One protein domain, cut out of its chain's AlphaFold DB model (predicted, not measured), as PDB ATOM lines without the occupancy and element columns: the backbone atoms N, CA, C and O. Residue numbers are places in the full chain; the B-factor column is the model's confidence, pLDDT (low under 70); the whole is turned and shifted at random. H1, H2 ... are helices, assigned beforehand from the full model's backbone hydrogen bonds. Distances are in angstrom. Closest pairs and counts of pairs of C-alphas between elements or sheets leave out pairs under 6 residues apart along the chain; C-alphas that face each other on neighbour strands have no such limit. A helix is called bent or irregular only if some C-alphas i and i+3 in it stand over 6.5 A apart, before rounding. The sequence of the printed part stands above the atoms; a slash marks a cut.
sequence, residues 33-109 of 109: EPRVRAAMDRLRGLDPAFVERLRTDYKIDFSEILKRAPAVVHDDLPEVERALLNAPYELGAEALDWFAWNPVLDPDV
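AT A GLANCE: This is residues 33 to 109 of the 109 residues of an uncharacterized protein of Streptomyces sp. Ag109_G2-15 (UniProt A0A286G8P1). Six mostly short helices follow one another round a loop, with H1 and H5 side by side, H6 making a corner with H5, and H4 beside H6. H2 makes the far end of the longest axis, and H3 leads back from it towards H4. The printed part has 77 residues with six named helices, H1 to H6 in order, and no named strand: all helix. It is compact, with a radius of gyration of the C-alphas of 11.8 A, and rounded, spanning 34 by 24 by 18 A.

IN THESE COORDINATES: The longest helix by residues, H6, residues 88 to 101, has 14 residues, measures 15.2 A from first to last C-alpha and ends at C-alpha 101 (-2.548, -2.627, 108.373). It is irregular: C-alphas 90 and 93 are 8.7 A apart. H5 is residues 77 to 86, 14.2 A; H4 is residues 71 to 75, 5.9 A; H3 is residues 62 to 67, 8.8 A; H2 is residues 48 to 56, 12.2 A. H1, residues 33 to 43, 15.3 A, begins at C-alpha 33 (-18.482, 0.823, 99.784).

HOW THE PARTS SIT: With residues 89 to 91 alone, H6 touches H5, about perpendicular at 77 degrees; the closest C-alphas, of Ala 83 and Glu 90, are 6.1 A apart. With residues 91 to 95 alone, H6 only just touches H4, with 3 pairs of C-alphas within 8 A, the closest those of Val 72 and Ala 95 at 7.3 A. H5 touches H1 at a shallow tilt of 14 degrees, opposite ways, closest at the C-alphas of Glu 33 and Leu 85, 6.3 A. H1 and H2 only just touch, only at the corner, with 3 pairs within 8 A; the C-alphas of Arg 42 and Phe 50 are closest, 7.4 A. H2 and H3 only just touch, with 3 pairs, closest at Val 51 and Phe 62, C-alphas 6.2 A apart. H1 and H6 are apart. Every O i to N i+4 pair is within hydrogen-bond range in H1 to H5; in H6, 6 of 10 are.

THE WHOLE: The farthest C-alphas, of Thr 56 and Glu 90, are 34.2 A apart. The printed part has no cut, and the links between helices are tight. Mean pLDDT of the printed part is 86.9; residues 107 to 109 are under 70.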
ATOM      1  N   GLU A  33     -18.441  -0.430 100.546       90.50
ATOM      2  CA  GLU A  33     -18.482   0.823  99.784       90.50
ATOM      3  C   GLU A  33     -18.467   2.066 100.699       90.50
ATOM      4  O   GLU A  33     -17.625   2.940 100.477       90.50
ATOM      5  N   PRO A  34     -19.300   2.159 101.756       89.75
ATOM      6  CA  PRO A  34     -19.224   3.269 102.705       89.75
ATOM      7  C   PRO A  34     -17.834   3.448 103.333       89.75
ATOM      8  O   PRO A  34     -17.372   4.579 103.476       89.75
ATOM      9  N   ARG A  35     -17.143   2.348 103.663       87.62
ATOM     10  CA  ARG A  35     -15.782   2.388 104.222       87.62
ATOM     11  C   ARG A  35     -14.762   2.897 103.221       87.62
ATOM     12  O   ARG A  35     -13.943   3.740 103.573       87.62
ATOM     13  N   VAL A  36     -14.827   2.428 101.975       90.56
ATOM     14  CA  VAL A  36     -13.943   2.909 100.908       90.56
ATOM     15  C   VAL A  36     -14.126   4.410 100.711       90.56
ATOM     16  O   VAL A  36     -13.138   5.134 100.656       90.56
ATOM     17  N   ARG A  37     -15.367   4.907 100.687       91.50
ATOM     18  CA  ARG A  37     -15.631   6.349 100.550       91.50
ATOM     19  C   ARG A  37     -15.042   7.155 101.709       91.50
ATOM     20  O   ARG A  37     -14.308   8.106 101.460       91.50
ATOM     21  N   ALA A  38     -15.271   6.725 102.951       90.62
ATOM     22  CA  ALA A  38     -14.685   7.370 104.127       90.62
ATOM     23  C   ALA A  38     -13.144   7.351 104.094       90.62
ATOM     24  O   ALA A  38     -12.499   8.355 104.386       90.62
ATOM     25  N   ALA A  39     -12.542   6.234 103.676       90.88
ATOM     26  CA  ALA A  39     -11.100   6.123 103.486       90.88
ATOM     27  C   ALA A  39     -10.572   7.127 102.460       90.88
ATOM     28  O   ALA A  39      -9.571   7.795 102.713       90.88
ATOM     29  N   MET A  40     -11.248   7.271 101.320       93.56
ATOM     30  CA  MET A  40     -10.836   8.235 100.303       93.56
ATOM     31  C   MET A  40     -10.975   9.677 100.792       93.56
ATOM     32  O   MET A  40     -10.102  10.497 100.510       93.56
ATOM     33  N   ASP A  41     -12.014   9.990 101.564       92.50
ATOM     34  CA  ASP A  41     -12.169  11.309 102.182       92.50
ATOM     35  C   ASP A  41     -11.019  11.607 103.157       92.50
ATOM     36  O   ASP A  41     -10.431  12.690 103.104       92.50
ATOM     37  N   ARG A  42     -10.607  10.628 103.971       92.06
ATOM     38  CA  ARG A  42      -9.438  10.741 104.863       92.06
ATOM     39  C   ARG A  42      -8.142  10.963 104.088       92.06
ATOM     40  O   ARG A  42      -7.386  11.874 104.421       92.06
ATOM     41  N   LEU A  43      -7.897  10.188 103.028       91.56
ATOM     42  CA  LEU A  43      -6.714  10.333 102.166       91.56
ATOM     43  C   LEU A  43      -6.668  11.692 101.454       91.56
ATOM     44  O   LEU A  43      -5.591  12.241 101.238       91.56
ATOM     45  N   ARG A  44      -7.833  12.265 101.137       91.94
ATOM     46  CA  ARG A  44      -7.972  13.620 100.581       91.94
ATOM     47  C   ARG A  44      -7.878  14.725 101.638       91.94
ATOM     48  O   ARG A  44      -7.915  15.901 101.282       91.94
ATOM     49  N   GLY A  45      -7.762  14.376 102.920       89.50
ATOM     50  CA  GLY A  45      -7.709  15.329 104.030       89.50
ATOM     51  C   GLY A  45      -9.057  15.975 104.366       89.50
ATOM     52  O   GLY A  45      -9.087  17.043 104.974       89.50
ATOM     53  N   LEU A  46     -10.170  15.354 103.966       91.56
ATOM     54  CA  LEU A  46     -11.532  15.858 104.179       91.56
ATOM     55  C   LEU A  46     -12.138  15.421 105.523       91.56
ATOM     56  O   LEU A  46     -13.213  15.895 105.886       91.56
ATOM     57  N   ASP A  47     -11.441  14.570 106.281       91.94
ATOM     58  CA  ASP A  47     -11.852  14.091 107.606       91.94
ATOM     59  C   ASP A  47     -10.820  14.480 108.691       91.94
ATOM     60  O   ASP A  47     -10.000  13.663 109.123       91.94
ATOM     61  N   PRO A  48     -10.809  15.750 109.139       90.56
ATOM     62  CA  PRO A  48      -9.894  16.204 110.185       90.56
ATOM     63  C   PRO A  48     -10.217  15.603 111.560       90.56
ATOM     64  O   PRO A  48      -9.337  15.541 112.418       90.56
ATOM     65  N   ALA A  49     -11.460  15.157 111.782       90.38
ATOM     66  CA  ALA A  49     -11.870  14.536 113.037       90.38
ATOM     67  C   ALA A  49     -11.183  13.177 113.224       90.38
ATOM     68  O   ALA A  49     -10.675  12.898 114.309       90.38
ATOM     69  N   PHE A  50     -11.094  12.380 112.160       88.81
ATOM     70  CA  PHE A  50     -10.320  11.141 112.149       88.81
ATOM     71  C   PHE A  50      -8.836  11.374 112.453       88.81
ATOM     72  O   PHE A  50      -8.262  10.693 113.303       88.81
ATOM     73  N   VAL A  51      -8.212  12.367 111.807       88.56
ATOM     74  CA  VAL A  51      -6.794  12.694 112.047       88.56
ATOM     75  C   VAL A  51      -6.562  13.090 113.506       88.56
ATOM     76  O   VAL A  51      -5.570  12.681 114.113       88.56
ATOM     77  N   GLU A  52      -7.483  13.858 114.087       90.25
ATOM     78  CA  GLU A  52      -7.395  14.242 115.491       90.25
ATOM     79  C   GLU A  52      -7.559  13.039 116.428       90.25
ATOM     80  O   GLU A  52      -6.728  12.884 117.320       90.25
ATOM     81  N   ARG A  53      -8.536  12.148 116.196       87.62
ATOM     82  CA  ARG A  53      -8.705  10.921 117.002       87.62
ATOM     83  C   ARG A  53      -7.485  10.010 116.939       87.62
ATOM     84  O   ARG A  53      -6.997   9.569 117.980       87.62
ATOM     85  N   LEU A  54      -6.921   9.793 115.747       87.88
ATOM     86  CA  LEU A  54      -5.663   9.054 115.583       87.88
ATOM     87  C   LEU A  54      -4.560   9.612 116.482       87.88
ATOM     88  O   LEU A  54      -3.859   8.868 117.170       87.88
ATOM     89  N   ARG A  55      -4.435  10.937 116.512       87.00
ATOM     90  CA  ARG A  55      -3.414  11.629 117.292       87.00
ATOM     91  C   ARG A  55      -3.695  11.581 118.793       87.00
ATOM     92  O   ARG A  55      -2.760  11.407 119.581       87.00
ATOM     93  N   THR A  56      -4.942  11.769 119.221       88.44
ATOM     94  CA  THR A  56      -5.298  11.880 120.641       88.44
ATOM     95  C   THR A  56      -5.439  10.528 121.314       88.44
ATOM     96  O   THR A  56      -4.850  10.334 122.381       88.44
ATOM     97  N   ASP A  57      -6.154   9.606 120.684       87.12
ATOM     98  CA  ASP A  57      -6.622   8.368 121.306       87.12
ATOM     99  C   ASP A  57      -5.616   7.248 121.048       87.12
ATOM    100  O   ASP A  57      -5.253   6.505 121.960       87.12
ATOM    101  N   TYR A  58      -5.064   7.219 119.832       80.88
ATOM    102  CA  TYR A  58      -4.152   6.168 119.382       80.88
ATOM    103  C   TYR A  58      -2.676   6.592 119.356       80.88
ATOM    104  O   TYR A  58      -1.797   5.745 119.225       80.88
ATOM    105  N   LYS A  59      -2.378   7.890 119.534       85.62
ATOM    106  CA  LYS A  59      -1.016   8.468 119.463       85.62
ATOM    107  C   LYS A  59      -0.305   8.205 118.129       85.62
ATOM    108  O   LYS A  59       0.918   8.090 118.084       85.62
ATOM    109  N   ILE A  60      -1.073   8.143 117.046       84.94
ATOM    110  CA  ILE A  60      -0.593   7.895 115.688       84.94
ATOM    111  C   ILE A  60      -0.577   9.212 114.901       84.94
ATOM    112  O   ILE A  60      -1.546   9.968 114.917       84.94
ATOM    113  N   ASP A  61       0.517   9.474 114.186       86.69
ATOM    114  CA  ASP A  61       0.613  10.589 113.239       86.69
ATOM    115  C   ASP A  61       0.195  10.122 111.836       86.69
ATOM    116  O   ASP A  61       0.861   9.289 111.214       86.69
ATOM    117  N   PHE A  62      -0.906  10.673 111.323       88.56
ATOM    118  CA  PHE A  62      -1.417  10.332 109.995       88.56
ATOM    119  C   PHE A  62      -0.429  10.684 108.871       88.56
ATOM    120  O   PHE A  62      -0.369   9.988 107.859       88.56
ATOM    121  N   SER A  63       0.412  11.708 109.050       89.19
ATOM    122  CA  SER A  63       1.427  12.059 108.054       89.19
ATOM    123  C   SER A  63       2.513  10.985 107.925       89.19
ATOM    124  O   SER A  63       3.007  10.742 106.824       89.19
ATOM    125  N   GLU A  64       2.847  10.287 109.013       87.38
ATOM    126  CA  GLU A  64       3.787   9.160 108.996       87.38
ATOM    127  C   GLU A  64       3.183   7.914 108.338       87.38
ATOM    128  O   GLU A  64       3.903   7.175 107.666       87.38
ATOM    129  N   ILE A  65       1.865   7.711 108.472       87.81
ATOM    130  CA  ILE A  65       1.132   6.681 107.721       87.81
ATOM    131  C   ILE A  65       1.241   6.963 106.219       87.81
ATOM    132  O   ILE A  65       1.643   6.083 105.454       87.81
ATOM    133  N   LEU A  66       0.942   8.199 105.807       88.38
ATOM    134  CA  LEU A  66       0.985   8.591 104.402       88.38
ATOM    135  C   LEU A  66       2.397   8.488 103.822       88.38
ATOM    136  O   LEU A  66       2.539   7.972 102.729       88.38
ATOM    137  N   LYS A  67       3.459   8.875 104.540       88.06
ATOM    138  CA  LYS A  67       4.853   8.740 104.052       88.06
ATOM    139  C   LYS A  67       5.261   7.310 103.690       88.06
ATOM    140  O   LYS A  67       6.234   7.123 102.965       88.06
ATOM    141  N   ARG A  68       4.580   6.312 104.256       87.06
ATOM    142  CA  ARG A  68       4.834   4.885 104.022       87.06
ATOM    143  C   ARG A  68       3.830   4.270 103.052       87.06
ATOM    144  O   ARG A  68       3.842   3.053 102.884       87.06
ATOM    145  N   ALA A  69       2.935   5.073 102.478       89.19
ATOM    146  CA  ALA A  69       1.964   4.575 101.529       89.19
ATOM    147  C   ALA A  69       2.656   4.176 100.215       89.19
ATOM    148  O   ALA A  69       3.611   4.828  99.784       89.19
ATOM    149  N   PRO A  70       2.202   3.091  99.570       89.31
ATOM    150  CA  PRO A  70       2.713   2.718  98.263       89.31
ATOM    151  C   PRO A  70       2.394   3.792  97.220       89.31
ATOM    152  O   PRO A  70       1.392   4.498  97.324       89.31
ATOM    153  N   ALA A  71       3.231   3.872  96.182       89.25
ATOM    154  CA  ALA A  71       3.172   4.920  95.159       89.25
ATOM    155  C   ALA A  71       1.764   5.108  94.568       89.25
ATOM    156  O   ALA A  71       1.288   6.229  94.467       89.25
ATOM    157  N   VAL A  72       1.034   4.017  94.309       87.69
ATOM    158  CA  VAL A  72      -0.343   4.068  93.782       87.69
ATOM    159  C   VAL A  72      -1.308   4.893  94.650       87.69
ATOM    160  O   VAL A  72      -2.185   5.565  94.119       87.69
ATOM    161  N   VAL A  73      -1.120   4.905  95.976       87.69
ATOM    162  CA  VAL A  73      -1.935   5.692  96.920       87.69
ATOM    163  C   VAL A  73      -1.594   7.183  96.854       87.69
ATOM    164  O   VAL A  73      -2.451   8.022  97.113       87.69
ATOM    165  N   HIS A  74      -0.362   7.528  96.484       86.56
ATOM    166  CA  HIS A  74       0.062   8.914  96.283       86.56
ATOM    167  C   HIS A  74      -0.290   9.447  94.898       86.56
ATOM    168  O   HIS A  74      -0.690  10.604  94.766       86.56
ATOM    169  N   ASP A  75      -0.110   8.607  93.886       89.50
ATOM    170  CA  ASP A  75      -0.067   9.026  92.494       89.50
ATOM    171  C   ASP A  75      -1.469   9.127  91.882       89.50
ATOM    172  O   ASP A  75      -1.706  10.010  91.057       89.50
ATOM    173  N   ASP A  76      -2.408   8.259  92.289       91.31
ATOM    174  CA  ASP A  76      -3.741   8.197  91.681       91.31
ATOM    175  C   ASP A  76      -4.833   7.707  92.653       91.31
ATOM    176  O   ASP A  76      -5.317   6.575  92.602       91.31
ATOM    177  N   LEU A  77      -5.264   8.596  93.557       92.75
ATOM    178  CA  LEU A  77      -6.394   8.323  94.455       92.75
ATOM    179  C   LEU A  77      -7.707   7.964  93.723       92.75
ATOM    180  O   LEU A  77      -8.423   7.094  94.223       92.75
ATOM    181  N   PRO A  78      -8.080   8.597  92.589       93.38
ATOM    182  CA  PRO A  78      -9.231   8.158  91.797       93.38
ATOM    183  C   PRO A  78      -9.153   6.695  91.342       93.38
ATOM    184  O   PRO A  78     -10.145   5.971  91.456       93.38
ATOM    185  N   GLU A  79      -7.995   6.247  90.860       92.12
ATOM    186  CA  GLU A  79      -7.791   4.854  90.461       92.12
ATOM    187  C   GLU A  79      -7.842   3.907  91.662       92.12
ATOM    188  O   GLU A  79      -8.451   2.838  91.583       92.12
ATOM    189  N   VAL A  80      -7.293   4.321  92.807       92.75
ATOM    190  CA  VAL A  80      -7.400   3.557  94.057       92.75
ATOM    191  C   VAL A  80      -8.854   3.376  94.481       92.75
ATOM    192  O   VAL A  80      -9.263   2.258  94.796       92.75
ATOM    193  N   GLU A  81      -9.658   4.441  94.450       94.12
ATOM    194  CA  GLU A  81     -11.090   4.367  94.754       94.12
ATOM    195  C   GLU A  81     -11.810   3.420  93.787       94.12
ATOM    196  O   GLU A  81     -12.552   2.533  94.217       94.12
ATOM    197  N   ARG A  82     -11.553   3.558  92.478       94.75
ATOM    198  CA  ARG A  82     -12.130   2.681  91.450       94.75
ATOM    199  C   ARG A  82     -11.785   1.221  91.724       94.75
ATOM    200  O   ARG A  82     -12.682   0.375  91.691       94.75
ATOM    201  N   ALA A  83     -10.517   0.924  91.982       91.44
ATOM    202  CA  ALA A  83     -10.052  -0.430  92.212       91.44
ATOM    203  C   ALA A  83     -10.650  -1.002  93.503       91.44
ATOM    204  O   ALA A  83     -11.229  -2.081  93.462       91.44
ATOM    205  N   LEU A  84     -10.640  -0.271  94.623       90.81
ATOM    206  CA  LEU A  84     -11.268  -0.734  95.866       90.81
ATOM    207  C   LEU A  84     -12.765  -1.026  95.692       90.81
ATOM    208  O   LEU A  84     -13.258  -2.012  96.231       90.81
ATOM    209  N   LEU A  85     -13.503  -0.218  94.930       91.31
ATOM    210  CA  LEU A  85     -14.944  -0.422  94.745       91.31
ATOM    211  C   LEU A  85     -15.291  -1.579  93.803       91.31
ATOM    212  O   LEU A  85     -16.330  -2.209  93.985       91.31
ATOM    213  N   ASN A  86     -14.452  -1.863  92.804       90.31
ATOM    214  CA  ASN A  86     -14.802  -2.792  91.725       90.31
ATOM    215  C   ASN A  86     -13.948  -4.065  91.704       90.31
ATOM    216  O   ASN A  86     -14.459  -5.148  91.421       90.31
ATOM    217  N   ALA A  87     -12.648  -3.938  91.963       89.88
ATOM    218  CA  ALA A  87     -11.664  -5.002  91.817       89.88
ATOM    219  C   ALA A  87     -10.401  -4.720  92.666       89.88
ATOM    220  O   ALA A  87      -9.354  -4.386  92.112       89.88
ATOM    221  N   PRO A  88     -10.448  -4.865  94.009       86.00
ATOM    222  CA  PRO A  88      -9.336  -4.468  94.884       86.00
ATOM    223  C   PRO A  88      -8.010  -5.152  94.547       86.00
ATOM    224  O   PRO A  88      -6.944  -4.580  94.738       86.00
ATOM    225  N   TYR A  89      -8.071  -6.374  94.014       82.00
ATOM    226  CA  TYR A  89      -6.901  -7.137  93.583       82.00
ATOM    227  C   TYR A  89      -6.079  -6.435  92.487       82.00
ATOM    228  O   TYR A  89      -4.893  -6.733  92.360       82.00
ATOM    229  N   GLU A  90      -6.663  -5.494  91.734       86.19
ATOM    230  CA  GLU A  90      -5.958  -4.690  90.724       86.19
ATOM    231  C   GLU A  90      -4.950  -3.706  91.342       86.19
ATOM    232  O   GLU A  90      -3.995  -3.325  90.671       86.19
ATOM    233  N   LEU A  91      -5.089  -3.358  92.628       85.06
ATOM    234  CA  LEU A  91      -4.134  -2.500  93.347       85.06
ATOM    235  C   LEU A  91      -2.785  -3.171  93.619       85.06
ATOM    236  O   LEU A  91      -1.804  -2.503  93.944       85.06
ATOM    237  N   GLY A  92      -2.737  -4.499  93.520       84.31
ATOM    238  CA  GLY A  92      -1.572  -5.284  93.895       84.31
ATOM    239  C   GLY A  92      -1.444  -5.503  95.406       84.31
ATOM    240  O   GLY A  92      -2.084  -4.859  96.238       84.31
ATOM    241  N   ALA A  93      -0.603  -6.475  95.761       83.56
ATOM    242  CA  ALA A  93      -0.488  -6.968  97.132       83.56
ATOM    243  C   ALA A  93       0.053  -5.919  98.114       83.56
ATOM    244  O   ALA A  93      -0.366  -5.906  99.261       83.56
ATOM    245  N   GLU A  94       0.953  -5.037  97.673       83.69
ATOM    246  CA  GLU A  94       1.564  -4.015  98.532       83.69
ATOM    247  C   GLU A  94       0.542  -2.971  99.001       83.69
ATOM    248  O   GLU A  94       0.453  -2.681 100.192       83.69
ATOM    249  N   ALA A  95      -0.278  -2.448  98.087       85.38
ATOM    250  CA  ALA A  95      -1.334  -1.504  98.432       85.38
ATOM    251  C   ALA A  95      -2.423  -2.147  99.291       85.38
ATOM    252  O   ALA A  95      -2.865  -1.542 100.266       85.38
ATOM    253  N   LEU A  96      -2.824  -3.380  98.975       84.94
ATOM    254  CA  LEU A  96      -3.801  -4.102  99.789       84.94
ATOM    255  C   LEU A  96      -3.284  -4.403 101.199       84.94
ATOM    256  O   LEU A  96      -4.035  -4.235 102.157       84.94
ATOM    257  N   ASP A  97      -2.020  -4.805 101.340       82.31
ATOM    258  CA  ASP A  97      -1.397  -5.024 102.650       82.31
ATOM    259  C   ASP A  97      -1.314  -3.708 103.434       82.31
ATOM    260  O   ASP A  97      -1.716  -3.653 104.595       82.31
ATOM    261  N   TRP A  98      -0.926  -2.605 102.784       86.69
ATOM    262  CA  TRP A  98      -0.941  -1.288 103.418       86.69
ATOM    263  C   TRP A  98      -2.343  -0.908 103.919       86.69
ATOM    264  O   TRP A  98      -2.489  -0.502 105.070       86.69
ATOM    265  N   PHE A  99      -3.393  -1.089 103.116       84.94
ATOM    266  CA  PHE A  99      -4.769  -0.819 103.548       84.94
ATOM    267  C   PHE A  99      -5.243  -1.735 104.686       84.94
ATOM    268  O   PHE A  99      -6.027  -1.292 105.521       84.94
ATOM    269  N   ALA A 100      -4.769  -2.981 104.747       80.12
ATOM    270  CA  ALA A 100      -5.124  -3.927 105.805       80.12
ATOM    271  C   ALA A 100      -4.482  -3.586 107.163       80.12
ATOM    272  O   ALA A 100      -5.063  -3.882 108.205       80.12
ATOM    273  N   TRP A 101      -3.296  -2.970 107.156       77.25
ATOM    274  CA  TRP A 101      -2.548  -2.627 108.373       77.25
ATOM    275  C   TRP A 101      -2.700  -1.178 108.825       77.25
ATOM    276  O   TRP A 101      -2.209  -0.828 109.899       77.25
ATOM    277  N   ASN A 102      -3.361  -0.330 108.036       82.50
ATOM    278  CA  ASN A 102      -3.580   1.066 108.387       82.50
ATOM    279  C   ASN A 102      -5.065   1.347 108.652       82.50
ATOM    280  O   ASN A 102      -5.933   0.872 107.919       82.50
ATOM    281  N   PRO A 103      -5.380   2.209 109.632       79.75
ATOM    282  CA  PRO A 103      -6.754   2.465 110.075       79.75
ATOM    283  C   PRO A 103      -7.593   3.278 109.073       79.75
ATOM    284  O   PRO A 103      -8.691   3.729 109.381       79.75
ATOM    285  N   VAL A 104      -7.093   3.495 107.854       80.81
ATOM    286  CA  VAL A 104      -7.718   4.360 106.844       80.81
ATOM    287  C   VAL A 104      -9.107   3.857 106.452       80.81
ATOM    288  O   VAL A 104      -9.970   4.670 106.145       80.81
ATOM    289  N   LEU A 105      -9.351   2.546 106.519       75.50
ATOM    290  CA  LEU A 105     -10.647   1.912 106.233       75.50
ATOM    291  C   LEU A 105     -11.461   1.565 107.497       75.50
ATOM    292  O   LEU A 105     -12.539   0.971 107.396       75.50
ATOM    293  N   ASP A 106     -10.960   1.922 108.680       76.75
ATOM    294  CA  ASP A 106     -11.588   1.610 109.963       76.75
ATOM    295  C   ASP A 106     -12.629   2.685 110.341       76.75
ATOM    296  O   ASP A 106     -12.283   3.870 110.394       76.75
ATOM    297  N   PRO A 107     -13.909   2.347 110.561       68.06
ATOM    298  CA  PRO A 107     -14.930   3.317 110.947       68.06
ATOM    299  C   PRO A 107     -14.780   3.817 112.388       68.06
ATOM    300  O   PRO A 107     -15.254   4.917 112.675       68.06
ATOM    301  N   ASP A 108     -14.134   3.041 113.260       65.56
ATOM    302  CA  ASP A 108     -14.172   3.216 114.717       65.56
ATOM    303  C   ASP A 108     -12.869   3.794 115.297       65.56
ATOM    304  O   ASP A 108     -12.746   3.997 116.509       65.56
ATOM    305  N   VAL A 109     -11.911   4.114 114.423       58.84
ATOM    306  CA  VAL A 109     -10.712   4.901 114.747       58.84
ATOM    307  C   VAL A 109     -11.011   6.391 114.735       58.84
ATOM    308  O   VAL A 109     -11.633   6.899 113.773       58.84
TER     309      VAL A 109